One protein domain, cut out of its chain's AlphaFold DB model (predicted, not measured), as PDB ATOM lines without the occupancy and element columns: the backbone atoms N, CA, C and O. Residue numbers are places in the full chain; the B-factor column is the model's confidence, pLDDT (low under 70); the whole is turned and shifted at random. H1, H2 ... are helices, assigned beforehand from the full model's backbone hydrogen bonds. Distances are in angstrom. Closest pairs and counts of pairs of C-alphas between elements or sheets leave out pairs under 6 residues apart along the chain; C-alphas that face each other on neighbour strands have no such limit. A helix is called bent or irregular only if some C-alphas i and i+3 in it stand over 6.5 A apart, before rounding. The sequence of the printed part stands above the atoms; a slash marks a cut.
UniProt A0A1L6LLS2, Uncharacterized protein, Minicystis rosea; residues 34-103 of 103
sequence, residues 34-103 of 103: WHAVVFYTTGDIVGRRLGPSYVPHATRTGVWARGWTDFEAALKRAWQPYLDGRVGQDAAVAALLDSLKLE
ATOM      1  N   TRP A  34     161.675 111.524 113.166       91.31
ATOM      2  CA  TRP A  34     162.519 112.486 112.474       91.31
ATOM      3  C   TRP A  34     161.847 112.985 111.180       91.31
ATOM      4  O   TRP A  34     161.911 114.179 110.881       91.31
ATOM      5  N   HIS A  35     161.107 112.130 110.457       91.19
ATOM      6  CA  HIS A  35     160.339 112.556 109.281       91.19
ATOM      7  C   HIS A  35     159.248 113.557 109.675       91.19
ATOM      8  O   HIS A  35     159.043 114.566 108.994       91.19
ATOM      9  N   ALA A  36     158.559 113.309 110.791       93.25
ATOM     10  CA  ALA A  36     157.556 114.224 111.321       93.25
ATOM     11  C   ALA A  36     158.172 115.595 111.671       93.25
ATOM     12  O   ALA A  36     157.601 116.629 111.309       93.25
ATOM     13  N   VAL A  37     159.372 115.619 112.271       93.25
ATOM     14  CA  VAL A  37     160.133 116.855 112.535       93.25
ATOM     15  C   VAL A  37     160.443 117.613 111.237       93.25
ATOM     16  O   VAL A  37     160.243 118.831 111.194       93.25
ATOM     17  N   VAL A  38     160.865 116.927 110.166       91.19
ATOM     18  CA  VAL A  38     161.128 117.539 108.844       91.19
ATOM     19  C   VAL A  38     159.880 118.222 108.296       91.19
ATOM     20  O   VAL A  38     159.918 119.400 107.922       91.19
ATOM     21  N   PHE A  39     158.762 117.493 108.241       91.62
ATOM     22  CA  PHE A  39     157.513 118.008 107.686       91.62
ATOM     23  C   PHE A  39     156.978 119.198 108.477       91.62
ATOM     24  O   PHE A  39     156.534 120.179 107.876       91.62
ATOM     25  N   TYR A  40     157.041 119.120 109.805       93.94
ATOM     26  CA  TYR A  40     156.575 120.179 110.689       93.94
ATOM     27  C   TYR A  40     157.434 121.437 110.564       93.94
ATOM     28  O   TYR A  40     156.915 122.514 110.288       93.94
ATOM     29  N   THR A  41     158.756 121.287 110.677       92.50
ATOM     30  CA  THR A  41     159.717 122.399 110.603       92.50
ATOM     31  C   THR A  41     159.644 123.108 109.254       92.50
ATOM     32  O   THR A  41     159.568 124.332 109.195       92.50
ATOM     33  N   THR A  42     159.591 122.343 108.161       90.19
ATOM     34  CA  THR A  42     159.433 122.909 106.814       90.19
ATOM     35  C   THR A  42     158.113 123.664 106.688       90.19
ATOM     36  O   THR A  42     158.083 124.772 106.156       90.19
ATOM     37  N   GLY A  43     157.017 123.068 107.170       91.88
ATOM     38  CA  GLY A  43     155.693 123.679 107.131       91.88
ATOM     39  C   GLY A  43     155.637 125.012 107.874       91.88
ATOM     40  O   GLY A  43     155.106 125.977 107.328       91.88
ATOM     41  N   ASP A  44     156.218 125.071 109.073       93.81
ATOM     42  CA  ASP A  44     156.283 126.280 109.899       93.81
ATOM     43  C   ASP A  44     157.142 127.373 109.237       93.81
ATOM     44  O   ASP A  44     156.649 128.478 109.009       93.81
ATOM     45  N   ILE A  45     158.376 127.061 108.822       91.62
ATOM     46  CA  ILE A  45     159.287 128.040 108.199       91.62
ATOM     47  C   ILE A  45     158.688 128.615 106.909       91.62
ATOM     48  O   ILE A  45     158.686 129.832 106.701       91.62
ATOM     49  N   VAL A  46     158.154 127.755 106.036       91.06
ATOM     50  CA  VAL A  46     157.533 128.199 104.781       91.06
ATOM     51  C   VAL A  46     156.244 128.973 105.062       91.06
ATOM     52  O   VAL A  46     156.008 129.999 104.427       91.06
ATOM     53  N   GLY A  47     155.445 128.544 106.044       92.88
ATOM     54  CA  GLY A  47     154.232 129.244 106.468       92.88
ATOM     55  C   GLY A  47     154.510 130.663 106.962       92.88
ATOM     56  O   GLY A  47     153.844 131.599 106.522       92.88
ATOM     57  N   ARG A  48     155.554 130.859 107.777       92.31
ATOM     58  CA  ARG A  48     155.999 132.199 108.209       92.31
ATOM     59  C   ARG A  48     156.374 133.097 107.029       92.31
ATOM     60  O   ARG A  48     156.177 134.307 107.100       92.31
ATOM     61  N   ARG A  49     156.912 132.525 105.945       93.69
ATOM     62  CA  ARG A  49     157.346 133.283 104.762       93.69
ATOM     63  C   ARG A  49     156.216 133.589 103.780       93.69
ATOM     64  O   ARG A  49     156.213 134.674 103.207       93.69
ATOM     65  N   LEU A  50     155.318 132.635 103.542       93.75
ATOM     66  CA  LEU A  50     154.258 132.739 102.529       93.75
ATOM     67  C   LEU A  50     152.925 133.253 103.091       93.75
ATOM     68  O   LEU A  50     152.076 133.701 102.323       93.75
ATOM     69  N   GLY A  51     152.751 133.236 104.412       93.00
ATOM     70  CA  GLY A  51     151.562 133.751 105.080       93.00
ATOM     71  C   GLY A  51     150.393 132.754 105.136       93.00
ATOM     72  O   GLY A  51     150.535 131.580 104.789       93.00
ATOM     73  N   PRO A  52     149.212 133.209 105.595       91.31
ATOM     74  CA  PRO A  52     148.117 132.342 106.047       91.31
ATOM     75  C   PRO A  52     147.412 131.547 104.938       91.31
ATOM     76  O   PRO A  52     146.682 130.607 105.233       91.31
ATOM     77  N   SER A  53     147.607 131.909 103.667       93.19
ATOM     78  CA  SER A  53     147.062 131.169 102.520       93.19
ATOM     79  C   SER A  53     147.863 129.907 102.190       93.19
ATOM     80  O   SER A  53     147.378 129.037 101.462       93.19
ATOM     81  N   TYR A  54     149.084 129.782 102.718       94.12
ATOM     82  CA  TYR A  54     149.891 128.585 102.551       94.12
ATOM     83  C   TYR A  54     149.409 127.467 103.477       94.12
ATOM     84  O   TYR A  54     149.374 127.612 104.697       94.12
ATOM     85  N   VAL A  55     149.117 126.307 102.889       93.44
ATOM     86  CA  VAL A  55     148.809 125.086 103.636       93.44
ATOM     87  C   VAL A  55     150.023 124.155 103.591       93.44
ATOM     88  O   VAL A  55     150.387 123.689 102.499       93.44
ATOM     89  N   PRO A  56     150.639 123.833 104.747       92.56
ATOM     90  CA  PRO A  56     151.746 122.888 104.816       92.56
ATOM     91  C   PRO A  56     151.416 121.558 104.144       92.56
ATOM     92  O   PRO A  56     150.292 121.059 104.227       92.56
ATOM     93  N   HIS A  57     152.414 120.952 103.496       90.44
ATOM     94  CA  HIS A  57     152.222 119.705 102.754       90.44
ATOM     95  C   HIS A  57     151.605 118.602 103.621       90.44
ATOM     96  O   HIS A  57     150.585 118.048 103.230       90.44
ATOM     97  N   ALA A  58     152.162 118.346 104.810       91.00
ATOM     98  CA  ALA A  58     151.684 117.287 105.699       91.00
ATOM     99  C   ALA A  58     150.217 117.472 106.124       91.00
ATOM    100  O   ALA A  58     149.476 116.490 106.186       91.00
ATOM    101  N   THR A  59     149.782 118.722 106.318       92.62
ATOM    102  CA  THR A  59     148.376 119.074 106.563       92.62
ATOM    103  C   THR A  59     147.527 118.820 105.319       92.62
ATOM    104  O   THR A  59     146.536 118.100 105.389       92.62
ATOM    105  N   ARG A  60     147.943 119.338 104.155       92.69
ATOM    106  CA  ARG A  60     147.213 119.193 102.885       92.69
ATOM    107  C   ARG A  60     147.028 117.737 102.454       92.69
ATOM    108  O   ARG A  60     146.006 117.403 101.869       92.69
ATOM    109  N   THR A  61     148.005 116.874 102.721       91.44
ATOM    110  CA  THR A  61     147.964 115.448 102.359       91.44
ATOM    111  C   THR A  61     147.485 114.540 103.494       91.44
ATOM    112  O   THR A  61     147.597 113.318 103.379       91.44
ATOM    113  N   GLY A  62     147.037 115.109 104.620       91.88
ATOM    114  CA  GLY A  62     146.527 114.357 105.770       91.88
ATOM    115  C   GLY A  62     147.518 113.341 106.346       91.88
ATOM    116  O   GLY A  62     147.108 112.270 106.783       91.88
ATOM    117  N   VAL A  63     148.827 113.613 106.294       89.62
ATOM    118  CA  VAL A  63     149.848 112.673 106.805       89.62
ATOM    119  C   VAL A  63     149.727 112.519 108.319       89.62
ATOM    120  O   VAL A  63     149.835 111.406 108.817       89.62
ATOM    121  N   TRP A  64     149.399 113.600 109.036       92.44
ATOM    122  CA  TRP A  64     149.213 113.568 110.490       92.44
ATOM    123  C   TRP A  64     148.182 112.522 110.926       92.44
ATOM    124  O   TRP A  64     148.460 111.704 111.796       92.44
ATOM    125  N   ALA A  65     147.039 112.460 110.241       89.25
ATOM    126  CA  ALA A  65     145.972 111.509 110.547       89.25
ATOM    127  C   ALA A  65     146.325 110.043 110.219       89.25
ATOM    128  O   ALA A  65     145.629 109.132 110.662       89.25
ATOM    129  N   ARG A  66     147.400 109.787 109.462       86.56
ATOM    130  CA  ARG A  66     147.836 108.444 109.042       86.56
ATOM    131  C   ARG A  66     148.902 107.867 109.978       86.56
ATOM    132  O   ARG A  66     149.939 107.396 109.529       86.56
ATOM    133  N   GLY A  67     148.631 107.907 111.283       82.50
ATOM    134  CA  GLY A  67     149.490 107.312 112.315       82.50
ATOM    135  C   GLY A  67     150.504 108.264 112.953       82.50
ATOM    136  O   GLY A  67     151.308 107.819 113.763       82.50
ATOM    137  N   TRP A  68     150.469 109.560 112.634       91.19
ATOM    138  CA  TRP A  68     151.378 110.574 113.190       91.19
ATOM    139  C   TRP A  68     150.660 111.611 114.070       91.19
ATOM    140  O   TRP A  68     151.218 112.669 114.356       91.19
ATOM    141  N   THR A  69     149.434 111.330 114.522       88.31
ATOM    142  CA  THR A  69     148.645 112.253 115.357       88.31
ATOM    143  C   THR A  69     149.387 112.610 116.646       88.31
ATOM    144  O   THR A  69     149.479 113.784 117.009       88.31
ATOM    145  N   ASP A  70     149.990 111.613 117.298       91.88
ATOM    146  CA  ASP A  70     150.769 111.818 118.522       91.88
ATOM    147  C   ASP A  70     152.047 112.621 118.252       91.88
ATOM    148  O   ASP A  70     152.427 113.466 119.065       91.88
ATOM    149  N   PHE A  71     152.666 112.441 117.079       95.00
ATOM    150  CA  PHE A  71     153.811 113.249 116.659       95.00
ATOM    151  C   PHE A  71     153.411 114.699 116.421       95.00
ATOM    152  O   PHE A  71     154.075 115.587 116.941       95.00
ATOM    153  N   GLU A  72     152.320 114.971 115.699       95.12
ATOM    154  CA  GLU A  72     151.859 116.345 115.467       95.12
ATOM    155  C   GLU A  72     151.575 117.058 116.799       95.12
ATOM    156  O   GLU A  72     151.990 118.201 117.010       95.12
ATOM    157  N   ALA A  73     150.910 116.365 117.724       94.94
ATOM    158  CA  ALA A  73     150.611 116.890 119.046       94.94
ATOM    159  C   ALA A  73     151.885 117.151 119.874       94.94
ATOM    160  O   ALA A  73     151.990 118.196 120.521       94.94
ATOM    161  N   ALA A  74     152.858 116.236 119.847       96.44
ATOM    162  CA  ALA A  74     154.145 116.407 120.519       96.44
ATOM    163  C   ALA A  74     154.965 117.552 119.904       96.44
ATOM    164  O   ALA A  74     155.482 118.388 120.639       96.44
ATOM    165  N   LEU A  75     155.021 117.660 118.575       96.75
ATOM    166  CA  LEU A  75     155.744 118.714 117.857       96.75
ATOM    167  C   LEU A  75     155.194 120.104 118.186       96.75
ATOM    168  O   LEU A  75     155.965 121.003 118.521       96.75
ATOM    169  N   LYS A  76     153.866 120.268 118.203       96.56
ATOM    170  CA  LYS A  76     153.223 121.531 118.604       96.56
ATOM    171  C   LYS A  76     153.605 121.966 120.020       96.56
ATOM    172  O   LYS A  76     153.754 123.158 120.269       96.56
ATOM    173  N   ARG A  77     153.755 121.020 120.953       96.75
ATOM    174  CA  ARG A  77     154.063 121.320 122.361       96.75
ATOM    175  C   ARG A  77     155.555 121.489 122.632       96.75
ATOM    176  O   ARG A  77     155.938 122.433 123.314       96.75
ATOM    177  N   ALA A  78     156.376 120.577 122.124       96.44
ATOM    178  CA  ALA A  78     157.780 120.434 122.502       96.44
ATOM    179  C   ALA A  78     158.756 120.998 121.462       96.44
ATOM    180  O   ALA A  78     159.821 121.487 121.832       96.44
ATOM    181  N   TRP A  79     158.399 120.978 120.174       97.12
ATOM    182  CA  TRP A  79     159.281 121.441 119.097       97.12
ATOM    183  C   TRP A  79     159.017 122.886 118.675       97.12
ATOM    184  O   TRP A  79     159.960 123.635 118.422       97.12
ATOM    185  N   GLN A  80     157.754 123.322 118.659       97.50
ATOM    186  CA  GLN A  80     157.396 124.706 118.327       97.50
ATOM    187  C   GLN A  80     158.167 125.752 119.156       97.50
ATOM    188  O   GLN A  80     158.670 126.701 118.560       97.50
ATOM    189  N   PRO A  81     158.363 125.598 120.485       97.81
ATOM    190  CA  PRO A  81     159.148 126.561 121.256       97.81
ATOM    191  C   PRO A  81     160.591 126.727 120.759       97.81
ATOM    192  O   PRO A  81     161.137 127.821 120.867       97.81
ATOM    193  N   TYR A  82     161.204 125.681 120.194       96.19
ATOM    194  CA  TYR A  82     162.522 125.787 119.566       96.19
ATOM    195  C   TYR A  82     162.457 126.588 118.257       96.19
ATOM    196  O   TYR A  82     163.270 127.490 118.062       96.19
ATOM    197  N   LEU A  83     161.453 126.344 117.404       94.94
ATOM    198  CA  LEU A  83     161.232 127.134 116.179       94.94
ATOM    199  C   LEU A  83     160.897 128.607 116.469       94.94
ATOM    200  O   LEU A  83     161.168 129.498 115.664       94.94
ATOM    201  N   ASP A  84     160.321 128.877 117.636       96.19
ATOM    202  CA  ASP A  84     160.040 130.225 118.130       96.19
ATOM    203  C   ASP A  84     161.258 130.887 118.803       96.19
ATOM    204  O   ASP A  84     161.158 132.024 119.255       96.19
ATOM    205  N   GLY A  85     162.394 130.187 118.919       96.06
ATOM    206  CA  GLY A  85     163.603 130.688 119.579       96.06
ATOM    207  C   GLY A  85     163.509 130.781 121.107       96.06
ATOM    208  O   GLY A  85     164.330 131.447 121.731       96.06
ATOM    209  N   ARG A  86     162.516 130.132 121.726       97.88
ATOM    210  CA  ARG A  86     162.266 130.178 123.179       97.88
ATOM    211  C   ARG A  86     163.099 129.173 123.972       97.88
ATOM    212  O   ARG A  86     163.345 129.391 125.153       97.88
ATOM    213  N   VAL A  87     163.513 128.073 123.345       97.19
ATOM    214  CA  VAL A  87     164.357 127.032 123.955       97.19
ATOM    215  C   VAL A  87     165.435 126.569 122.975       97.19
ATOM    216  O   VAL A  87     165.282 126.709 121.762       97.19
ATOM    217  N   GLY A  88     166.522 125.993 123.493       95.25
ATOM    218  CA  GLY A  88     167.560 125.369 122.668       95.25
ATOM    219  C   GLY A  88     167.113 124.037 122.050       95.25
ATOM    220  O   GLY A  88     166.217 123.371 122.569       95.25
ATOM    221  N   GLN A  89     167.775 123.623 120.964       93.88
ATOM    222  CA  GLN A  89     167.439 122.391 120.233       93.88
ATOM    223  C   GLN A  89     167.493 121.143 121.124       93.88
ATOM    224  O   GLN A  89     166.592 120.312 121.063       93.88
ATOM    225  N   ASP A  90     168.509 121.029 121.981       94.88
ATOM    226  CA  ASP A  90     168.675 119.860 122.854       94.88
ATOM    227  C   ASP A  90     167.535 119.739 123.876       94.88
ATOM    228  O   ASP A  90     167.040 118.642 124.129       94.88
ATOM    229  N   ALA A  91     167.046 120.869 124.400       96.25
ATOM    230  CA  ALA A  91     165.893 120.887 125.298       96.25
ATOM    231  C   ALA A  91     164.603 120.459 124.580       96.25
ATOM    232  O   ALA A  91     163.800 119.717 125.139       96.25
ATOM    233  N   ALA A  92     164.419 120.882 123.326       96.62
ATOM    234  CA  ALA A  92     163.270 120.477 122.521       96.62
ATOM    235  C   ALA A  92     163.316 118.990 122.131       96.62
ATOM    236  O   ALA A  92     162.282 118.326 122.152       96.62
ATOM    237  N   VAL A  93     164.502 118.447 121.827       95.69
ATOM    238  CA  VAL A  93     164.709 117.008 121.585       95.69
ATOM    239  C   VAL A  93     164.345 116.190 122.825       95.69
ATOM    240  O   VAL A  93     163.577 115.233 122.719       95.69
ATOM    241  N   ALA A  94     164.828 116.591 124.004       95.88
ATOM    242  CA  ALA A  94     164.484 115.926 125.258       95.88
ATOM    243  C   ALA A  94     162.969 115.967 125.523       95.88
ATOM    244  O   ALA A  94     162.357 114.924 125.758       95.88
ATOM    245  N   ALA A  95     162.350 117.144 125.387       95.94
ATOM    246  CA  ALA A  95     160.915 117.324 125.593       95.94
ATOM    247  C   ALA A  95     160.058 116.547 124.578       95.94
ATOM    248  O   ALA A  95     158.983 116.059 124.928       95.94
ATOM    249  N   LEU A  96     160.513 116.404 123.325       95.44
ATOM    250  CA  LEU A  96     159.842 115.571 122.324       95.44
ATOM    251  C   LEU A  96     159.789 114.113 122.774       95.44
ATOM    252  O   LEU A  96     158.730 113.496 122.712       95.44
ATOM    253  N   LEU A  97     160.912 113.581 123.251       94.62
ATOM    254  CA  LEU A  97     160.996 112.199 123.710       94.62
ATOM    255  C   LEU A  97     160.230 111.968 125.021       94.62
ATOM    256  O   LEU A  97     159.659 110.898 125.187       94.62
ATOM    257  N   ASP A  98     160.135 112.967 125.906       93.12
ATOM    258  CA  ASP A  98     159.257 112.919 127.091       93.12
ATOM    259  C   ASP A  98     157.766 112.912 126.722       93.12
ATOM    260  O   ASP A  98     156.934 112.338 127.425       93.12
ATOM    261  N   SER A  99     157.416 113.559 125.608       89.19
ATOM    262  CA  SER A  99     156.035 113.697 125.131       89.19
ATOM    263  C   SER A  99     155.508 112.456 124.408       89.19
ATOM    264  O   SER A  99     154.328 112.423 124.047       89.19
ATOM    265  N   LEU A 100     156.370 111.474 124.145       88.69
ATOM    266  CA  LEU A 100     156.082 110.296 123.335       88.69
ATOM    267  C   LEU A 100     156.285 109.025 124.159       88.69
ATOM    268  O   LEU A 100     157.184 108.926 124.988       88.69
ATOM    269  N   LYS A 101     155.452 108.012 123.912       75.38
ATOM    270  CA  LYS A 101     155.681 106.680 124.476       75.38
ATOM    271  C   LYS A 101     156.836 106.040 123.711       75.38
ATOM    272  O   LYS A 101     156.676 105.692 122.547       75.38
ATOM    273  N   LEU A 102     157.995 105.939 124.355       74.94
ATOM    274  CA  LEU A 102     159.169 105.277 123.790       74.94
ATOM    275  C   LEU A 102     159.097 103.768 124.049       74.94
ATOM    276  O   LEU A 102     158.812 103.350 125.176       74.94
ATOM    277  N   GLU A 103     159.383 102.968 123.022       61.41
ATOM    278  CA  GLU A 103     159.486 101.504 123.119       61.41
ATOM    279  C   GLU A 103     160.830 101.073 123.720       61.41
ATOM    280  O   GLU A 103     161.899 101.563 123.279       61.41
TER     281      GLU A 103
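This is residues 34 to 103 of the 103 residues of an uncharacterized protein of Minicystis rosea (UniProt A0A1L6LLS2). A flat arrangement of three longer helices has H3 in the middle, H4 folded back beside it as a helical hairpin, and H1, the longest, meeting H3 near the beginnings of both, at residues 36 to 41 of H1, so that the two spread apart as a V at 57 degrees. The later part of H1 runs away from H3, and residues 48 to 53 stick out; the chain then turns back along H1 through the short H2, which packs on H1, and continues to H3. The printed part has 70 residues with four named helices, in the order H1, H2, H3, H4, and no named strand; the class is all helix. It is compact, with a radius of gyration of the C-alphas of 12.2 A, and spans 35 by 29 by 15 A.

H1 covers residues 34 to 50, from C-alpha 34 at (162.519, 112.486, 112.474) to C-alpha 50 at (154.258, 132.739, 102.529), 24.0 A from first to last C-alpha. H2 is four residues, 57 to 60. H3 covers residues 69 to 83 and is 19.5 A long from first to last C-alpha. It is neither bent nor irregular, but only just: C-alphas 78 and 81 are 6.4 A apart. H4 covers residues 89 to 98, 14.3 A from first to last C-alpha, and ends at C-alpha 98 at (159.257, 112.919, 127.091).

H3 and H4 form a helical hairpin and touch, the closest C-alphas being those of Ala 78 and Leu 96, 5.3 A apart. Their lines stand at a shallow tilt of 25 degrees, and they run opposite ways. H1 touches H3 with residues 36 to 41 alone; the closest C-alphas are those of Ala 36 and Phe 71, 6.6 A apart. These two stand at a steep tilt of 57 degrees and run the same way. H1 touches H2 with residues 39 to 43 alone, with the C-alphas of Phe 39 and Ala 58 closest at 6.2 A. H4 is apart from H1 and from H2, and H2 is apart from H3. In H1 and H4 every O i to N i+4 pair is within hydrogen-bond range, in H3 8 of 11 are, and H2 is too short for such a pair.

The two C-alphas farthest apart are those of Ser 53 and Glu 103, at 38.2 A, while the first and last printed C-alphas, Trp 34 and Glu 103, are 15.6 A apart. The printed part has no cut and ends at residue 103, the chain's last residue. The link from H3 to H4 is tight, those from H1 to H2 and from H2 to H3 are short, and no link is long. The mean pLDDT of the printed part is 92.4, and residue 103 is the one residue under 70.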